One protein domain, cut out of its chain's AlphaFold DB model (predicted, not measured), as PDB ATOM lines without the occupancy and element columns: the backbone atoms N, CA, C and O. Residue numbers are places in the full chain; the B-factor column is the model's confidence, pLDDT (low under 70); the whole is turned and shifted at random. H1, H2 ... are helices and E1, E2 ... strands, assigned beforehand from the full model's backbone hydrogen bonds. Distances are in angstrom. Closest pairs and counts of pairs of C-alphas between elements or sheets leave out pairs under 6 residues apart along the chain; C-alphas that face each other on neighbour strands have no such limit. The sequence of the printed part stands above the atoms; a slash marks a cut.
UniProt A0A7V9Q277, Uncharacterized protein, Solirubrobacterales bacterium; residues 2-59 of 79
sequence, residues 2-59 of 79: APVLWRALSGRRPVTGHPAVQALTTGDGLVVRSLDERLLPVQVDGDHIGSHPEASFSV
ATOM      1  N   ALA A   2     -25.080  59.865  99.183       51.41
ATOM      2  CA  ALA A   2     -26.427  59.861  99.788       51.41
ATOM      3  C   ALA A   2     -26.904  58.599 100.574       51.41
ATOM      4  O   ALA A   2     -27.654  58.769 101.536       51.41
ATOM      5  N   PRO A   3     -26.533  57.341 100.242       54.53
ATOM      6  CA  PRO A   3     -27.239  56.190 100.819       54.53
ATOM      7  C   PRO A   3     -26.847  55.835 102.264       54.53
ATOM      8  O   PRO A   3     -27.646  55.199 102.950       54.53
ATOM      9  N   VAL A   4     -25.655  56.220 102.739       58.38
ATOM     10  CA  VAL A   4     -25.196  55.898 104.108       58.38
ATOM     11  C   VAL A   4     -25.691  56.937 105.116       58.38
ATOM     12  O   VAL A   4     -26.244  56.544 106.141       58.38
ATOM     13  N   LEU A   5     -25.608  58.237 104.790       58.28
ATOM     14  CA  LEU A   5     -26.148  59.317 105.633       58.28
ATOM     15  C   LEU A   5     -27.646  59.118 105.911       58.28
ATOM     16  O   LEU A   5     -28.085  59.195 107.052       58.28
ATOM     17  N   TRP A   6     -28.426  58.781 104.879       54.91
ATOM     18  CA  TRP A   6     -29.859  58.523 105.032       54.91
ATOM     19  C   TRP A   6     -30.155  57.335 105.961       54.91
ATOM     20  O   TRP A   6     -31.092  57.382 106.756       54.91
ATOM     21  N   ARG A   7     -29.355  56.261 105.904       53.44
ATOM     22  CA  ARG A   7     -29.527  55.093 106.789       53.44
ATOM     23  C   ARG A   7     -29.103  55.389 108.227       53.44
ATOM     24  O   ARG A   7     -29.769  54.916 109.139       53.44
ATOM     25  N   ALA A   8     -28.057  56.192 108.422       57.50
ATOM     26  CA  ALA A   8     -27.614  56.627 109.745       57.50
ATOM     27  C   ALA A   8     -28.634  57.560 110.430       57.50
ATOM     28  O   ALA A   8     -28.864  57.432 111.627       57.50
ATOM     29  N   LEU A   9     -29.287  58.447 109.670       60.72
ATOM     30  CA  LEU A   9     -30.193  59.473 110.206       60.72
ATOM     31  C   LEU A   9     -31.670  59.044 110.294       60.72
ATOM     32  O   LEU A   9     -32.433  59.638 111.048       60.72
ATOM     33  N   SER A  10     -32.107  58.028 109.540       64.38
ATOM     34  CA  SER A  10     -33.537  57.659 109.460       64.38
ATOM     35  C   SER A  10     -34.022  56.680 110.534       64.38
ATOM     36  O   SER A  10     -35.205  56.338 110.542       64.38
ATOM     37  N   GLY A  11     -33.136  56.163 111.398       57.28
ATOM     38  CA  GLY A  11     -33.472  55.198 112.459       57.28
ATOM     39  C   GLY A  11     -34.065  53.862 111.973       57.28
ATOM     40  O   GLY A  11     -34.418  53.009 112.783       57.28
ATOM     41  N   ARG A  12     -34.197  53.658 110.655       56.94
ATOM     42  CA  ARG A  12     -35.057  52.622 110.063       56.94
ATOM     43  C   ARG A  12     -34.349  51.340 109.632       56.94
ATOM     44  O   ARG A  12     -35.028  50.438 109.156       56.94
ATOM     45  N   ARG A  13     -33.028  51.225 109.806       60.03
ATOM     46  CA  ARG A  13     -32.248  49.968 109.750       60.03
ATOM     47  C   ARG A  13     -30.782  50.264 110.090       60.03
ATOM     48  O   ARG A  13     -30.251  51.226 109.536       60.03
ATOM     49  N   PRO A  14     -30.104  49.438 110.908       64.62
ATOM     50  CA  PRO A  14     -28.662  49.553 111.102       64.62
ATOM     51  C   PRO A  14     -27.936  49.502 109.752       64.62
ATOM     52  O   PRO A  14     -28.263  48.672 108.899       64.62
ATOM     53  N   VAL A  15     -26.937  50.365 109.555       67.44
ATOM     54  CA  VAL A  15     -26.102  50.381 108.336       67.44
ATOM     55  C   VAL A  15     -25.439  49.013 108.099       67.44
ATOM     56  O   VAL A  15     -25.252  48.600 106.958       67.44
ATOM     57  N   THR A  16     -25.186  48.270 109.176       70.56
ATOM     58  CA  THR A  16     -24.596  46.924 109.199       70.56
ATOM     59  C   THR A  16     -25.493  45.814 108.644       70.56
ATOM     60  O   THR A  16     -25.029  44.696 108.472       70.56
ATOM     61  N   GLY A  17     -26.768  46.086 108.338       70.44
ATOM     62  CA  GLY A  17     -27.694  45.093 107.778       70.44
ATOM     63  C   GLY A  17     -27.576  44.871 106.264       70.44
ATOM     64  O   GLY A  17     -28.425  44.194 105.687       70.44
ATOM     65  N   HIS A  18     -26.597  45.484 105.593       78.44
ATOM     66  CA  HIS A  18     -26.389  45.354 104.150       78.44
ATOM     67  C   HIS A  18     -25.248  44.362 103.855       78.44
ATOM     68  O   HIS A  18     -24.198  44.485 104.474       78.44
ATOM     69  N   PRO A  19     -25.379  43.437 102.882       82.75
ATOM     70  CA  PRO A  19     -24.379  42.385 102.637       82.75
ATOM     71  C   PRO A  19     -22.999  42.912 102.219       82.75
ATOM     72  O   PRO A  19     -21.994  42.249 102.432       82.75
ATOM     73  N   ALA A  20     -22.940  44.114 101.643       84.94
ATOM     74  CA  ALA A  20     -21.684  44.792 101.306       84.94
ATOM     75  C   ALA A  20     -21.091  45.629 102.460       84.94
ATOM     76  O   ALA A  20     -20.159  46.394 102.235       84.94
ATOM     77  N   VAL A  21     -21.662  45.562 103.667       83.81
ATOM     78  CA  VAL A  21     -21.185  46.298 104.843       83.81
ATOM     79  C   VAL A  21     -20.746  45.302 105.902       83.81
ATOM     80  O   VAL A  21     -21.534  44.484 106.364       83.81
ATOM     81  N   GLN A  22     -19.497  45.428 106.335       85.62
ATOM     82  CA  GLN A  22     -18.961  44.679 107.460       85.62
ATOM     83  C   GLN A  22     -18.699  45.633 108.625       85.62
ATOM     84  O   GLN A  22     -18.062  46.672 108.457       85.62
ATOM     85  N   ALA A  23     -19.198  45.282 109.808       84.69
ATOM     86  CA  ALA A  23     -18.845  45.986 111.032       84.69
ATOM     87  C   ALA A  23     -17.434  45.580 111.469       84.69
ATOM     88  O   ALA A  23     -17.112  44.391 111.504       84.69
ATOM     89  N   LEU A  24     -16.618  46.565 111.834       84.31
ATOM     90  CA  LEU A  24     -15.299  46.353 112.414       84.31
ATOM     91  C   LEU A  24     -15.290  46.916 113.834       84.31
ATOM     92  O   LEU A  24     -15.533  48.105 114.032       84.31
ATOM     93  N   THR A  25     -14.984  46.068 114.815       84.31
ATOM     94  CA  THR A  25     -14.686  46.520 116.176       84.31
ATOM     95  C   THR A  25     -13.198  46.814 116.254       84.31
ATOM     96  O   THR A  25     -12.374  45.918 116.089       84.31
ATOM     97  N   THR A  26     -12.859  48.074 116.490       77.19
ATOM     98  CA  THR A  26     -11.480  48.514 116.715       77.19
ATOM     99  C   THR A  26     -11.339  48.878 118.189       77.19
ATOM    100  O   THR A  26     -12.327  49.256 118.816       77.19
ATOM    101  N   GLY A  27     -10.160  48.654 118.772       84.12
ATOM    102  CA  GLY A  27      -9.911  48.938 120.186       84.12
ATOM    103  C   GLY A  27      -9.865  50.443 120.448       84.12
ATOM    104  O   GLY A  27     -10.886  51.120 120.481       84.12
ATOM    105  N   ASP A  28      -8.660  50.976 120.629       87.06
ATOM    106  CA  ASP A  28      -8.464  52.396 120.949       87.06
ATOM    107  C   ASP A  28      -8.259  53.281 119.709       87.06
ATOM    108  O   ASP A  28      -8.238  54.510 119.822       87.06
ATOM    109  N   GLY A  29      -8.136  52.676 118.525       90.38
ATOM    110  CA  GLY A  29      -7.948  53.401 117.277       90.38
ATOM    111  C   GLY A  29      -7.930  52.528 116.025       90.38
ATOM    112  O   GLY A  29      -7.977  51.297 116.089       90.38
ATOM    113  N   LEU A  30      -7.859  53.203 114.880       94.62
ATOM    114  CA  LEU A  30      -7.844  52.631 113.538       94.62
ATOM    115  C   LEU A  30      -6.973  53.493 112.622       94.62
ATOM    116  O   LEU A  30      -7.076  54.716 112.648       94.62
ATOM    117  N   VAL A  31      -6.176  52.857 111.767       95.19
ATOM    118  CA  VAL A  31      -5.479  53.525 110.663       95.19
ATOM    119  C   VAL A  31      -6.090  53.056 109.351       95.19
ATOM    120  O   VAL A  31      -6.241  51.855 109.127       95.19
ATOM    121  N   VAL A  32      -6.452  54.003 108.492       94.88
ATOM    122  CA  VAL A  32      -7.036  53.743 107.176       94.88
ATOM    123  C   VAL A  32      -6.104  54.305 106.111       94.88
ATOM    124  O   VAL A  32      -5.723  55.468 106.187       94.88
ATOM    125  N   ARG A  33      -5.776  53.489 105.107       96.94
ATOM    126  CA  ARG A  33      -5.024  53.873 103.901       96.94
ATOM    127  C   ARG A  33      -5.650  53.231 102.674       96.94
ATOM    128  O   ARG A  33      -6.232  52.149 102.788       96.94
ATOM    129  N   SER A  34      -5.515  53.871 101.515       95.62
ATOM    130  CA  SER A  34      -5.881  53.204 100.267       95.62
ATOM    131  C   SER A  34      -4.800  52.208  99.854       95.62
ATOM    132  O   SER A  34      -3.616  52.436 100.083       95.62
ATOM    133  N   LEU A  35      -5.203  51.095  99.244       96.56
ATOM    134  CA  LEU A  35      -4.271  50.123  98.656       96.56
ATOM    135  C   LEU A  35      -3.921  50.451  97.199       96.56
ATOM    136  O   LEU A  35      -3.033  49.826  96.632       96.56
ATOM    137  N   ASP A  36      -4.633  51.401  96.594       96.62
ATOM    138  CA  ASP A  36      -4.444  51.848  95.211       96.62
ATOM    139  C   ASP A  36      -3.898  53.284  95.124       96.62
ATOM    140  O   ASP A  36      -4.084  53.960  94.114       96.62
ATOM    141  N   GLU A  37      -3.252  53.754  96.198       94.00
ATOM    142  CA  GLU A  37      -2.605  55.072  96.305       94.00
ATOM    143  C   GLU A  37      -3.542  56.283  96.108       94.00
ATOM    144  O   GLU A  37      -3.094  57.426  96.004       94.00
ATOM    145  N   ARG A  38      -4.867  56.079  96.085       96.25
ATOM    146  CA  ARG A  38      -5.827  57.190  96.075       96.25
ATOM    147  C   ARG A  38      -5.874  57.886  97.429       96.25
ATOM    148  O   ARG A  38      -5.877  57.243  98.479       96.25
ATOM    149  N   LEU A  39      -6.016  59.209  97.397       97.19
ATOM    150  CA  LEU A  39      -6.262  59.991  98.604       97.19
ATOM    151  C   LEU A  39      -7.644  59.664  99.183       97.19
ATOM    152  O   LEU A  39      -8.643  59.602  98.464       97.19
ATOM    153  N   LEU A  40      -7.692  59.496 100.500       94.94
ATOM    154  CA  LEU A  40      -8.896  59.274 101.283       94.94
ATOM    155  C   LEU A  40      -9.589  60.614 101.560       94.94
ATOM    156  O   LEU A  40      -9.012  61.443 102.269       94.94
ATOM    157  N   PRO A  41     -10.817  60.848 101.068       94.38
ATOM    158  CA  PRO A  41     -11.596  62.009 101.476       94.38
ATOM    159  C   PRO A  41     -12.123  61.795 102.902       94.38
ATOM    160  O   PRO A  41     -12.945  60.910 103.142       94.38
ATOM    161  N   VAL A  42     -11.669  62.615 103.847       94.19
ATOM    162  CA  VAL A  42     -12.056  62.530 105.260       94.19
ATOM    163  C   VAL A  42     -13.166  63.536 105.559       94.19
ATOM    164  O   VAL A  42     -13.088  64.714 105.191       94.19
ATOM    165  N   GLN A  43     -14.214  63.053 106.228       91.50
ATOM    166  CA  GLN A  43     -15.298  63.867 106.772       91.50
ATOM    167  C   GLN A  43     -15.517  63.512 108.244       91.50
ATOM    168  O   GLN A  43     -15.531  62.329 108.587       91.50
ATOM    169  N   VAL A  44     -15.698  64.521 109.096       89.00
ATOM    170  CA  VAL A  44     -15.965  64.374 110.536       89.00
ATOM    171  C   VAL A  44     -17.160  65.251 110.874       89.00
ATOM    172  O   VAL A  44     -17.169  66.417 110.514       89.00
ATOM    173  N   ASP A  45     -18.196  64.681 111.492       85.81
ATOM    174  CA  ASP A  45     -19.429  65.393 111.875       85.81
ATOM    175  C   ASP A  45     -20.099  66.210 110.747       85.81
ATOM    176  O   ASP A  45     -20.840  67.157 110.990       85.81
ATOM    177  N   GLY A  46     -19.892  65.796 109.492       84.38
ATOM    178  CA  GLY A  46     -20.411  66.474 108.298       84.38
ATOM    179  C   GLY A  46     -19.449  67.490 107.677       84.38
ATOM    180  O   GLY A  46     -19.656  67.882 106.530       84.38
ATOM    181  N   ASP A  47     -18.366  67.837 108.371       87.50
ATOM    182  CA  ASP A  47     -17.338  68.743 107.876       87.50
ATOM    183  C   ASP A  47     -16.303  68.000 107.035       87.50
ATOM    184  O   ASP A  47     -15.847  66.905 107.378       87.50
ATOM    185  N   HIS A  48     -15.900  68.607 105.921       88.94
ATOM    186  CA  HIS A  48     -14.807  68.091 105.107       88.94
ATOM    187  C   HIS A  48     -13.462  68.542 105.678       88.94
ATOM    188  O   HIS A  48     -13.145  69.728 105.662       88.94
ATOM    189  N   ILE A  49     -12.666  67.581 106.148       91.75
ATOM    190  CA  ILE A  49     -11.372  67.848 106.794       91.75
ATOM    191  C   ILE A  49     -10.226  67.859 105.774       91.75
ATOM    192  O   ILE A  49      -9.237  68.565 105.958       91.75
ATOM    193  N   GLY A  50     -10.376  67.121 104.670       94.75
ATOM    194  CA  GLY A  50      -9.412  67.110 103.572       94.75
ATOM    195  C   GLY A  50      -9.321  65.768 102.858       94.75
ATOM    196  O   GLY A  50     -10.138  64.869 103.064       94.75
ATOM    197  N   SER A  51      -8.316  65.648 101.990       97.19
ATOM    198  CA  SER A  51      -7.960  64.403 101.301       97.19
ATOM    199  C   SER A  51      -6.547  63.985 101.704       97.19
ATOM    200  O   SER A  51      -5.603  64.737 101.469       97.19
ATOM    201  N   HIS A  52      -6.398  62.806 102.312       97.00
ATOM    202  CA  HIS A  52      -5.143  62.360 102.928       97.00
ATOM    203  C   HIS A  52      -4.736  60.965 102.430       97.00
ATOM    204  O   HIS A  52      -5.613  60.141 102.187       97.00
ATOM    205  N   PRO A  53      -3.438  60.652 102.288       97.12
ATOM    206  CA  PRO A  53      -2.998  59.296 101.936       97.12
ATOM    207  C   PRO A  53      -3.309  58.276 103.048       97.12
ATOM    208  O   PRO A  53      -3.555  57.101 102.778       97.12
ATOM    209  N   GLU A  54      -3.347  58.745 104.296       97.31
ATOM    210  CA  GLU A  54      -3.644  57.964 105.490       97.31
ATOM    211  C   GLU A  54      -4.487  58.798 106.467       97.31
ATOM    212  O   GLU A  54      -4.311  60.015 106.565       97.31
ATOM    213  N   ALA A  55      -5.394  58.143 107.191       95.81
ATOM    214  CA  ALA A  55      -6.163  58.735 108.277       95.81
ATOM    215  C   ALA A  55      -6.065  57.864 109.537       95.81
ATOM    216  O   ALA A  55      -6.439  56.688 109.523       95.81
ATOM    217  N   SER A  56      -5.580  58.451 110.631       95.31
ATOM    218  CA  SER A  56      -5.510  57.807 111.944       95.31
ATOM    219  C   SER A  56      -6.643  58.311 112.835       95.31
ATOM    220  O   SER A  56      -6.782  59.509 113.071       95.31
ATOM    221  N   PHE A  57      -7.437  57.385 113.355       92.81
ATOM    222  CA  PHE A  57      -8.538  57.644 114.272       92.81
ATOM    223  C   PHE A  57      -8.195  57.060 115.636       92.81
ATOM    224  O   PHE A  57      -7.698  55.939 115.727       92.81
ATOM    225  N   SER A  58      -8.496  57.794 116.702       93.75
ATOM    226  CA  SER A  58      -8.296  57.334 118.076       93.75
ATOM    227  C   SER A  58      -9.407  57.834 118.983       93.75
ATOM    228  O   SER A  58      -9.952  58.916 118.759       93.75
ATOM    229  N   VAL A  59      -9.698  57.087 120.044       91.25
ATOM    230  CA  VAL A  59     -10.676  57.500 121.055       91.25
ATOM    231  C   VAL A  59      -9.971  58.195 122.217       91.25
ATOM    232  O   VAL A  59      -9.299  57.560 123.028       91.25
TER     233      VAL A  59
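Overview. This is residues 2 to 59 of the 79 residues of an uncharacterized protein of Solirubrobacterales bacterium (UniProt A0A7V9Q277). Two small two-stranded ribbons, E1 with E4 and E2 with E3, make an open V whose corner lies near Arg 33, Leu 40 and Glu 54. Short helix H1 lies away from the V across an empty middle, and a long link bows round from it to E1, with residues 8 to 14 and 17 to 22 sticking out. The printed part has 58 residues, with one named helix and four named strands in the order H1 E1 E2 E3 E4; both sheets are antiparallel and the class is mixed, helices and strands. The whole is loose, with a radius of gyration of the C-alphas of 13.3 A and spans of 33 by 25 by 24 A.

Along the chain. Find C-alpha 2 at (-26.427, 59.861, 99.788); from there H1, residues 2 to 9, runs 11.1 A. Look next at C-alpha 29 at (-7.948, 53.401, 117.277), where E1, residues 29 to 33, begins its 13.7 A. E2 is residues 40 to 44, 12.7 A, and E3 residues 47 to 52, 14.6 A. E4, residues 54 to 58, runs 13.4 A to C-alpha 58 at (-8.296, 57.334, 118.076).

Arrangement. In H1, 3 of 4 O i to N i+4 pairs are within hydrogen-bond range. H1 is apart from E2, E3 and E4. E1 and E4 are antiparallel at 171 degrees; look for N 30 and O 57, 2.9 A apart. E2 and E3 form a hairpin, antiparallel at 155 degrees, with N 42 and O 50 2.8 A apart. Between the sheets, the closest C-alphas of E2 and E4 are those of Leu 40 and Glu 54, 6.9 A apart. E3 and E4 meet only through their link.

Size, cuts and confidence. The two C-alphas farthest apart, those of Arg 12 and Glu 37, are 35.3 A apart. The printed part has no cut. The link from H1 to E1, 19 residues, is long. Residues 2 to 15 have pLDDT under 70; the mean of the printed part is 82.4.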